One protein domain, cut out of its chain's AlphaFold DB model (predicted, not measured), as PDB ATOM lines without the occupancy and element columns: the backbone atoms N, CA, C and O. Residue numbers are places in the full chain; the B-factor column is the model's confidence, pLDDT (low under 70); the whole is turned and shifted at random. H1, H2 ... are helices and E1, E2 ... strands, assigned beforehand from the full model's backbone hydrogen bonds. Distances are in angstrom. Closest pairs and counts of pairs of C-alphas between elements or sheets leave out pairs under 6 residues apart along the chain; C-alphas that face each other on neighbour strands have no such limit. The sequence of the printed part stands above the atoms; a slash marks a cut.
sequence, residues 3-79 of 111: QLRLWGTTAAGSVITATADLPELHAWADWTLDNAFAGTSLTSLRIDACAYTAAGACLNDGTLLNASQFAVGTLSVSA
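What this domain is: This is residues 3 to 79 of the 111 residues of the protein "PEP-CTERM sorting domain-containing protein" of Massilia albidiflava (UniProt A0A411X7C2). With little regular structure, the domain is a narrow, twisted sheet of three strands, with long loops, residues 22 to 34 and 53 to 79, running along it. The printed part has 77 residues, of which the named elements hold only 30, and these are mostly strand: along the chain E1, E2, H1, E3, with the sheet in the order E2, E1, E3, all antiparallel. It is only just loose, close to compact, radius of gyration of the C-alphas 13.9 A, and elongated, 39 by 23 by 20 A.

How they stand to each other: E1, residues 3 to 10, and E2, residues 15 to 21, form an antiparallel hairpin; N 6 and O 18, 2.8 A apart, are within hydrogen-bond range. E3, residues 42 to 52, is antiparallel to E1, with N 5 and O 48 within range at 2.8 A. H1, residues 35 to 38, too short for any O i to N i+4 pair and with 0 of 1 O i to N i+3 pairs within range, only grazes the sheet; the closest C-alphas of E2 and H1, Ile 16 and Phe 37, are 7.2 A apart. E2, H1 and E3 make a split strand-helix-strand unit, E1 between its same-way strands, with a right-handed crossover.

Where its parts are: E1 runs 22.6 A from C-alpha 3 at (288.828, 262.255, 473.070), E2 20.3 A, H1 5.0 A, and E3 28.2 A to C-alpha 52 at (292.234, 261.891, 479.916).

The domain as a whole: The farthest C-alphas, Ala 54 and Ala 79, are 43.9 A apart. The printed part has no cut, E2 to H1 is a long link, and residue 79 has pLDDT under 70.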
ATOM      1  N   GLN A   3     289.400 261.398 474.099       93.81
ATOM      2  CA  GLN A   3     288.828 262.255 473.070       93.81
ATOM      3  C   GLN A   3     289.510 262.020 471.725       93.81
ATOM      4  O   GLN A   3     290.737 261.956 471.640       93.81
ATOM      5  N   LEU A   4     288.700 261.921 470.676       94.25
ATOM      6  CA  LEU A   4     289.114 261.966 469.282       94.25
ATOM      7  C   LEU A   4     289.118 263.426 468.815       94.25
ATOM      8  O   LEU A   4     288.179 264.175 469.090       94.25
ATOM      9  N   ARG A   5     290.180 263.843 468.126       94.25
ATOM     10  CA  ARG A   5     290.432 265.239 467.750       94.25
ATOM     11  C   ARG A   5     290.899 265.326 466.306       94.25
ATOM     12  O   ARG A   5     291.811 264.610 465.889       94.25
ATOM     13  N   LEU A   6     290.281 266.223 465.550       95.44
ATOM     14  CA  LEU A   6     290.599 266.477 464.152       95.44
ATOM     15  C   LEU A   6     290.991 267.936 463.956       95.44
ATOM     16  O   LEU A   6     290.363 268.838 464.512       95.44
ATOM     17  N   TRP A   7     291.980 268.153 463.091       96.06
ATOM     18  CA  TRP A   7     292.343 269.462 462.555       96.06
ATOM     19  C   TRP A   7     292.384 269.368 461.035       96.06
ATOM     20  O   TRP A   7     293.162 268.592 460.479       96.06
ATOM     21  N   GLY A   8     291.543 270.150 460.371       95.69
ATOM     22  CA  GLY A   8     291.517 270.288 458.922       95.69
ATOM     23  C   GLY A   8     292.051 271.651 458.503       95.69
ATOM     24  O   GLY A   8     291.630 272.665 459.051       95.69
ATOM     25  N   THR A   9     292.939 271.697 457.514       96.69
ATOM     26  CA  THR A   9     293.360 272.953 456.877       96.69
ATOM     27  C   THR A   9     292.566 273.151 455.596       96.69
ATOM     28  O   THR A   9     292.564 272.288 454.722       96.69
ATOM     29  N   THR A  10     291.882 274.282 455.471       94.31
ATOM     30  CA  THR A  10     291.096 274.642 454.283       94.31
ATOM     31  C   THR A  10     291.988 275.130 453.138       94.31
ATOM     32  O   THR A  10     293.156 275.469 453.337       94.31
ATOM     33  N   ALA A  11     291.436 275.240 451.927       90.62
ATOM     34  CA  ALA A  11     292.136 275.850 450.789       90.62
ATOM     35  C   ALA A  11     292.539 277.320 451.034       90.62
ATOM     36  O   ALA A  11     293.533 277.784 450.485       90.62
ATOM     37  N   ALA A  12     291.803 278.034 451.892       92.81
ATOM     38  CA  ALA A  12     292.128 279.400 452.307       92.81
ATOM     39  C   ALA A  12     293.233 279.464 453.384       92.81
ATOM     40  O   ALA A  12     293.605 280.550 453.818       92.81
ATOM     41  N   GLY A  13     293.743 278.316 453.845       93.94
ATOM     42  CA  GLY A  13     294.762 278.220 454.894       93.94
ATOM     43  C   GLY A  13     294.216 278.271 456.325       93.94
ATOM     44  O   GLY A  13     294.975 278.055 457.267       93.94
ATOM     45  N   SER A  14     292.916 278.512 456.522       95.38
ATOM     46  CA  SER A  14     292.284 278.470 457.848       95.38
ATOM     47  C   SER A  14     292.230 277.043 458.396       95.38
ATOM     48  O   SER A  14     292.001 276.106 457.629       95.38
ATOM     49  N   VAL A  15     292.384 276.893 459.713       96.06
ATOM     50  CA  VAL A  15     292.248 275.610 460.418       96.06
ATOM     51  C   VAL A  15     290.851 275.498 461.025       96.06
ATOM     52  O   VAL A  15     290.419 276.395 461.743       96.06
ATOM     53  N   ILE A  16     290.172 274.385 460.757       95.38
ATOM     54  CA  ILE A  16     288.919 273.985 461.402       95.38
ATOM     55  C   ILE A  16     289.165 272.756 462.275       95.38
ATOM     56  O   ILE A  16     290.021 271.928 461.961       95.38
ATOM     57  N   THR A  17     288.431 272.628 463.375       95.88
ATOM     58  CA  THR A  17     288.613 271.523 464.321       95.88
ATOM     59  C   THR A  17     287.302 270.847 464.653       95.88
ATOM     60  O   THR A  17     286.270 271.507 464.718       95.88
ATOM     61  N   ALA A  18     287.368 269.552 464.932       95.50
ATOM     62  CA  ALA A  18     286.246 268.781 465.442       95.50
ATOM     63  C   ALA A  18     286.738 267.847 466.547       95.50
ATOM     64  O   ALA A  18     287.854 267.324 466.475       95.50
ATOM     65  N   THR A  19     285.910 267.631 467.565       94.94
ATOM     66  CA  THR A  19     286.225 266.734 468.679       94.94
ATOM     67  C   THR A  19     285.020 265.890 469.055       94.94
ATOM     68  O   THR A  19     283.899 266.394 469.048       94.94
ATOM     69  N   ALA A  20     285.265 264.646 469.448       93.88
ATOM     70  CA  ALA A  20     284.266 263.780 470.056       93.88
ATOM     71  C   ALA A  20     284.875 262.999 471.209       93.88
ATOM     72  O   ALA A  20     286.004 262.511 471.115       93.88
ATOM     73  N   ASP A  21     284.115 262.865 472.286       93.25
ATOM     74  CA  ASP A  21     284.527 262.044 473.411       93.25
ATOM     75  C   ASP A  21     284.437 260.569 473.022       93.25
ATOM     76  O   ASP A  21     283.473 260.120 472.396       93.25
ATOM     77  N   LEU A  22     285.479 259.817 473.369       91.62
ATOM     78  CA  LEU A  22     285.492 258.378 473.162       91.62
ATOM     79  C   LEU A  22     284.506 257.719 474.134       91.62
ATOM     80  O   LEU A  22     284.382 258.174 475.279       91.62
ATOM     81  N   PRO A  23     283.839 256.632 473.710       90.06
ATOM     82  CA  PRO A  23     282.972 255.868 474.591       90.06
ATOM     83  C   PRO A  23     283.785 255.209 475.718       90.06
ATOM     84  O   PRO A  23     285.010 255.339 475.822       90.06
ATOM     85  N   GLU A  24     283.089 254.500 476.600       84.81
ATOM     86  CA  GLU A  24     283.734 253.732 477.659       84.81
ATOM     87  C   GLU A  24     284.739 252.694 477.122       84.81
ATOM     88  O   GLU A  24     284.724 252.299 475.956       84.81
ATOM     89  N   LEU A  25     285.651 252.254 477.991       76.81
ATOM     90  CA  LEU A  25     286.701 251.298 477.636       76.81
ATOM     91  C   LEU A  25     286.105 250.022 477.017       76.81
ATOM     92  O   LEU A  25     285.257 249.376 477.625       76.81
ATOM     93  N   HIS A  26     286.633 249.630 475.853       79.75
ATOM     94  CA  HIS A  26     286.200 248.481 475.038       79.75
ATOM     95  C   HIS A  26     284.845 248.632 474.328       79.75
ATOM     96  O   HIS A  26     284.427 247.700 473.639       79.75
ATOM     97  N   ALA A  27     284.184 249.787 474.430       87.12
ATOM     98  CA  ALA A  27     283.034 250.108 473.596       87.12
ATOM     99  C   ALA A  27     283.479 250.763 472.279       87.12
ATOM    100  O   ALA A  27     284.455 251.512 472.231       87.12
ATOM    101  N   TRP A  28     282.735 250.490 471.209       86.62
ATOM    102  CA  TRP A  28     282.879 251.161 469.918       86.62
ATOM    103  C   TRP A  28     281.665 252.051 469.689       86.62
ATOM    104  O   TRP A  28     280.541 251.668 470.014       86.62
ATOM    105  N   ALA A  29     281.898 253.231 469.129       89.62
ATOM    106  CA  ALA A  29     280.847 254.151 468.738       89.62
ATOM    107  C   ALA A  29     281.220 254.795 467.407       89.62
ATOM    108  O   ALA A  29     282.383 255.136 467.180       89.62
ATOM    109  N   ASP A  30     280.218 254.977 466.555       90.12
ATOM    110  CA  ASP A  30     280.369 255.745 465.331       90.12
ATOM    111  C   ASP A  30     280.207 257.231 465.639       90.12
ATOM    112  O   ASP A  30     279.289 257.647 466.351       90.12
ATOM    113  N   TRP A  31     281.080 258.046 465.057       90.50
ATOM    114  CA  TRP A  31     280.942 259.493 465.080       90.50
ATOM    115  C   TRP A  31     280.845 260.020 463.657       90.50
ATOM    116  O   TRP A  31     281.748 259.848 462.839       90.50
ATOM    117  N   THR A  32     279.724 260.670 463.363       88.81
ATOM    118  CA  THR A  32     279.529 261.386 462.104       88.81
ATOM    119  C   THR A  32     279.954 262.836 462.289       88.81
ATOM    120  O   THR A  32     279.446 263.528 463.172       88.81
ATOM    121  N   LEU A  33     280.886 263.289 461.450       89.06
ATOM    122  CA  LEU A  33     281.288 264.691 461.399       89.06
ATOM    123  C   LEU A  33     280.108 265.561 460.966       89.06
ATOM    124  O   LEU A  33     279.297 265.157 460.131       89.06
ATOM    125  N   ASP A  34     280.027 266.766 461.521       89.19
ATOM    126  CA  ASP A  34     279.020 267.723 461.088       89.19
ATOM    127  C   ASP A  34     279.232 268.145 459.623       89.19
ATOM    128  O   ASP A  34     280.309 267.997 459.037       89.19
ATOM    129  N   ASN A  35     278.180 268.704 459.024       86.81
ATOM    130  CA  ASN A  35     278.218 269.147 457.631       86.81
ATOM    131  C   ASN A  35     279.225 270.280 457.387       86.81
ATOM    132  O   ASN A  35     279.683 270.435 456.256       86.81
ATOM    133  N   ALA A  36     279.568 271.076 458.405       86.81
ATOM    134  CA  ALA A  36     280.515 272.172 458.245       86.81
ATOM    135  C   ALA A  36     281.937 271.630 458.042       86.81
ATOM    136  O   ALA A  36     282.642 272.084 457.144       86.81
ATOM    137  N   PHE A  37     282.341 270.619 458.808       91.94
ATOM    138  CA  PHE A  37     283.623 269.949 458.627       91.94
ATOM    139  C   PHE A  37     283.599 269.018 457.408       91.94
ATOM    140  O   PHE A  37     284.457 269.134 456.535       91.94
ATOM    141  N   ALA A  38     282.604 268.128 457.309       88.69
ATOM    142  CA  ALA A  38     282.530 267.107 456.259       88.69
ATOM    143  C   ALA A  38     282.310 267.688 454.850       88.69
ATOM    144  O   ALA A  38     282.760 267.106 453.864       88.69
ATOM    145  N   GLY A  39     281.635 268.837 454.747       88.81
ATOM    146  CA  GLY A  39     281.409 269.540 453.484       88.81
ATOM    147  C   GLY A  39     282.572 270.431 453.040       88.81
ATOM    148  O   GLY A  39     282.526 270.983 451.940       88.81
ATOM    149  N   THR A  40     283.610 270.598 453.865       91.00
ATOM    150  CA  THR A  40     284.733 271.488 453.552       91.00
ATOM    151  C   THR A  40     285.847 270.738 452.824       91.00
ATOM    152  O   THR A  40     286.352 269.726 453.299       91.00
ATOM    153  N   SER A  41     286.296 271.274 451.685       90.00
ATOM    154  CA  SER A  41     287.489 270.764 451.000       90.00
ATOM    155  C   SER A  41     288.746 271.104 451.800       90.00
ATOM    156  O   SER A  41     289.086 272.278 451.982       90.00
ATOM    157  N   LEU A  42     289.460 270.067 452.237       91.94
ATOM    158  CA  LEU A  42     290.675 270.186 453.036       91.94
ATOM    159  C   LEU A  42     291.925 269.940 452.191       91.94
ATOM    160  O   LEU A  42     291.954 269.056 451.339       91.94
ATOM    161  N   THR A  43     292.973 270.710 452.459       93.19
ATOM    162  CA  THR A  43     294.323 270.503 451.917       93.19
ATOM    163  C   THR A  43     295.180 269.635 452.837       93.19
ATOM    164  O   THR A  43     296.135 269.012 452.384       93.19
ATOM    165  N   SER A  44     294.835 269.574 454.125       93.06
ATOM    166  CA  SER A  44     295.465 268.706 455.119       93.06
ATOM    167  C   SER A  44     294.441 268.282 456.168       93.06
ATOM    168  O   SER A  44     293.585 269.080 456.550       93.06
ATOM    169  N   LEU A  45     294.546 267.040 456.637       93.06
ATOM    170  CA  LEU A  45     293.750 266.490 457.728       93.06
ATOM    171  C   LEU A  45     294.682 265.783 458.714       93.06
ATOM    172  O   LEU A  45     295.394 264.850 458.347       93.06
ATOM    173  N   ARG A  46     294.644 266.205 459.977       94.25
ATOM    174  CA  ARG A  46     295.281 265.513 461.096       94.25
ATOM    175  C   ARG A  46     294.205 264.912 461.984       94.25
ATOM    176  O   ARG A  46     293.309 265.628 462.421       94.25
ATOM    177  N   ILE A  47     294.352 263.628 462.289       93.56
ATOM    178  CA  ILE A  47     293.504 262.888 463.223       93.56
ATOM    179  C   ILE A  47     294.391 262.428 464.378       93.56
ATOM    180  O   ILE A  47     295.479 261.901 464.151       93.56
ATOM    181  N   ASP A  48     293.945 262.660 465.604       92.81
ATOM    182  CA  ASP A  48     294.618 262.247 466.832       92.81
ATOM    183  C   ASP A  48     293.583 261.778 467.851       92.81
ATOM    184  O   ASP A  48     292.452 262.260 467.855       92.81
ATOM    185  N   ALA A  49     293.977 260.887 468.751       93.06
ATOM    186  CA  ALA A  49     293.164 260.504 469.892       93.06
ATOM    187  C   ALA A  49     294.012 260.546 471.159       93.06
ATOM    188  O   ALA A  49     295.194 260.225 471.123       93.06
ATOM    189  N   CYS A  50     293.410 260.937 472.275       92.81
ATOM    190  CA  CYS A  50     294.086 261.017 473.563       92.81
ATOM    191  C   CYS A  50     293.228 260.424 474.678       92.81
ATOM    192  O   CYS A  50     292.005 260.345 474.562       92.81
ATOM    193  N   ALA A  51     293.867 260.026 475.775       92.25
ATOM    194  CA  ALA A  51     293.192 259.609 476.996       92.25
ATOM    195  C   ALA A  51     293.321 260.704 478.064       92.25
ATOM    196  O   ALA A  51     294.388 261.293 478.249       92.25
ATOM    197  N   TYR A  52     292.226 260.987 478.772       91.12
ATOM    198  CA  TYR A  52     292.234 261.891 479.916       91.12
ATOM    199  C   TYR A  52     292.918 261.229 481.110       91.12
ATOM    200  O   TYR A  52     292.561 260.119 481.516       91.12
ATOM    201  N   THR A  53     293.871 261.940 481.702       88.88
ATOM    202  CA  THR A  53     294.474 261.587 482.989       88.88
ATOM    203  C   THR A  53     293.528 261.908 484.145       88.88
ATOM    204  O   THR A  53     292.538 262.621 483.983       88.88
ATOM    205  N   ALA A  54     293.866 261.451 485.356       87.06
ATOM    206  CA  ALA A  54     293.138 261.825 486.572       87.06
ATOM    207  C   ALA A  54     293.124 263.348 486.824       87.06
ATOM    208  O   ALA A  54     292.207 263.858 487.458       87.06
ATOM    209  N   ALA A  55     294.115 264.077 486.296       90.31
ATOM    210  CA  ALA A  55     294.185 265.537 486.349       90.31
ATOM    211  C   ALA A  55     293.374 266.231 485.231       90.31
ATOM    212  O   ALA A  55     293.411 267.453 485.119       90.31
ATOM    213  N   GLY A  56     292.678 265.472 484.378       88.31
ATOM    214  CA  GLY A  56     291.874 265.989 483.265       88.31
ATOM    215  C   GLY A  56     292.667 266.354 482.006       88.31
ATOM    216  O   GLY A  56     292.088 266.841 481.039       88.31
ATOM    217  N   ALA A  57     293.982 266.117 481.972       90.31
ATOM    218  CA  ALA A  57     294.792 266.383 480.783       90.31
ATOM    219  C   ALA A  57     294.565 265.302 479.717       90.31
ATOM    220  O   ALA A  57     294.655 264.121 480.041       90.31
ATOM    221  N   CYS A  58     294.317 265.686 478.460       91.56
ATOM    222  CA  CYS A  58     294.192 264.736 477.349       91.56
ATOM    223  C   CYS A  58     295.558 264.482 476.709       91.56
ATOM    224  O   CYS A  58     296.074 265.338 475.983       91.56
ATOM    225  N   LEU A  59     296.143 263.320 476.995       91.81
ATOM    226  CA  LEU A  59     297.496 262.960 476.579       91.81
ATOM    227  C   LEU A  59     297.482 261.764 475.619       91.81
ATOM    228  O   LEU A  59     296.672 260.847 475.751       91.81
ATOM    229  N   ASN A  60     298.389 261.799 474.644       88.81
ATOM    230  CA  ASN A  60     298.678 260.703 473.721       88.81
ATOM    231  C   ASN A  60     300.192 260.456 473.753       88.81
ATOM    232  O   ASN A  60     300.931 260.914 472.882       88.81
ATOM    233  N   ASP A  61     300.660 259.846 474.840       87.12
ATOM    234  CA  ASP A  61     302.070 259.541 475.071       87.12
ATOM    235  C   ASP A  61     302.275 258.054 475.406       87.12
ATOM    236  O   ASP A  61     301.329 257.272 475.518       87.12
ATOM    237  N   GLY A  62     303.538 257.652 475.569       83.69
ATOM    238  CA  GLY A  62     303.911 256.260 475.831       83.69
ATOM    239  C   GLY A  62     303.410 255.681 477.160       83.69
ATOM    240  O   GLY A  62     303.586 254.489 477.390       83.69
ATOM    241  N   THR A  63     302.795 256.479 478.035       82.69
ATOM    242  CA  THR A  63     302.194 256.002 479.292       82.69
ATOM    243  C   THR A  63     300.734 255.577 479.127       82.69
ATOM    244  O   THR A  63     300.202 254.867 479.979       82.69
ATOM    245  N   LEU A  64     300.097 255.954 478.012       79.88
ATOM    246  CA  LEU A  64     298.673 255.736 477.725       79.88
ATOM    247  C   LEU A  64     298.461 254.853 476.484       79.88
ATOM    248  O   LEU A  64     297.473 254.989 475.759       79.88
ATOM    249  N   LEU A  65     299.395 253.929 476.236       77.12
ATOM    250  CA  LEU A  65     299.351 253.017 475.093       77.12
ATOM    251  C   LEU A  65     298.022 252.253 475.045       77.12
ATOM    252  O   LEU A  65     297.566 251.703 476.045       77.12
ATOM    253  N   ASN A  66     297.421 252.199 473.855       78.94
ATOM    254  CA  ASN A  66     296.154 251.516 473.567       78.94
ATOM    255  C   ASN A  66     294.923 252.033 474.339       78.94
ATOM    256  O   ASN A  66     293.852 251.439 474.215       78.94
ATOM    257  N   ALA A  67     295.041 253.135 475.092       82.00
ATOM    258  CA  ALA A  67     293.944 253.691 475.889       82.00
ATOM    259  C   ALA A  67     292.935 254.510 475.061       82.00
ATOM    260  O   ALA A  67     291.819 254.755 475.517       82.00
ATOM    261  N   SER A  68     293.313 254.928 473.852       85.25
ATOM    262  CA  SER A  68     292.483 255.720 472.939       85.25
ATOM    263  C   SER A  68     292.626 255.207 471.506       85.25
ATOM    264  O   SER A  68     293.322 255.794 470.677       85.25
ATOM    265  N   GLN A  69     292.008 254.054 471.239       87.88
ATOM    266  CA  GLN A  69     291.969 253.441 469.912       87.88
ATOM    267  C   GLN A  69     290.823 254.031 469.090       87.88
ATOM    268  O   GLN A  69     289.745 254.303 469.612       87.88
ATOM    269  N   PHE A  70     291.060 254.212 467.796       90.50
ATOM    270  CA  PHE A  70     290.051 254.641 466.840       90.50
ATOM    271  C   PHE A  70     290.295 253.952 465.501       90.50
ATOM    272  O   PHE A  70     291.408 253.515 465.200       90.50
ATOM    273  N   ALA A  71     289.248 253.881 464.692       89.38
ATOM    274  CA  ALA A  71     289.327 253.453 463.308       89.38
ATOM    275  C   ALA A  71     288.760 254.559 462.417       89.38
ATOM    276  O   ALA A  71     287.857 255.292 462.818       89.38
ATOM    277  N   VAL A  72     289.302 254.683 461.207       89.12
ATOM    278  CA  VAL A  72     288.807 255.636 460.209       89.12
ATOM    279  C   VAL A  72     287.983 254.869 459.185       89.12
ATOM    280  O   VAL A  72     288.514 254.034 458.453       89.12
ATOM    281  N   GLY A  73     286.685 255.158 459.141       81.69
ATOM    282  CA  GLY A  73     285.780 254.696 458.094       81.69
ATOM    283  C   GLY A  73     285.669 255.729 456.973       81.69
ATOM    284  O   GLY A  73     285.594 256.922 457.245       81.69
ATOM    285  N   THR A  74     285.662 255.261 455.720       77.38
ATOM    286  CA  THR A  74     285.379 256.051 454.501       77.38
ATOM    287  C   THR A  74     286.096 257.407 454.416       77.38
ATOM    288  O   THR A  74     285.512 258.454 454.680       77.38
ATOM    289  N   LEU A  75     287.354 257.399 453.967       82.19
ATOM    290  CA  LEU A  75     288.078 258.614 453.586       82.19
ATOM    291  C   LEU A  75     288.023 258.800 452.065       82.19
ATOM    292  O   LEU A  75     288.536 257.968 451.318       82.19
ATOM    293  N   SER A  76     287.432 259.905 451.610       82.31
ATOM    294  CA  SER A  76     287.455 260.301 450.200       82.31
ATOM    295  C   SER A  76     288.539 261.348 449.976       82.31
ATOM    296  O   SER A  76     288.439 262.467 450.476       82.31
ATOM    297  N   VAL A  77     289.564 260.996 449.204       80.62
ATOM    298  CA  VAL A  77     290.610 261.929 448.772       80.62
ATOM    299  C   VAL A  77     290.317 262.311 447.328       80.62
ATOM    300  O   VAL A  77     290.201 261.438 446.467       80.62
ATOM    301  N   SER A  78     290.170 263.609 447.045       76.19
ATOM    302  CA  SER A  78     289.989 264.058 445.665       76.19
ATOM    303  C   SER A  78     291.241 263.728 444.859       76.19
ATOM    304  O   SER A  78     292.347 264.100 445.263       76.19
ATOM    305  N   ALA A  79     291.073 263.075 443.709       69.88
ATOM    306  CA  ALA A  79     292.153 262.949 442.744       69.88
ATOM    307  C   ALA A  79     292.631 264.358 442.380       69.88
ATOM    308  O   ALA A  79     291.834 265.187 441.943       69.88
TER     309      ALA A  79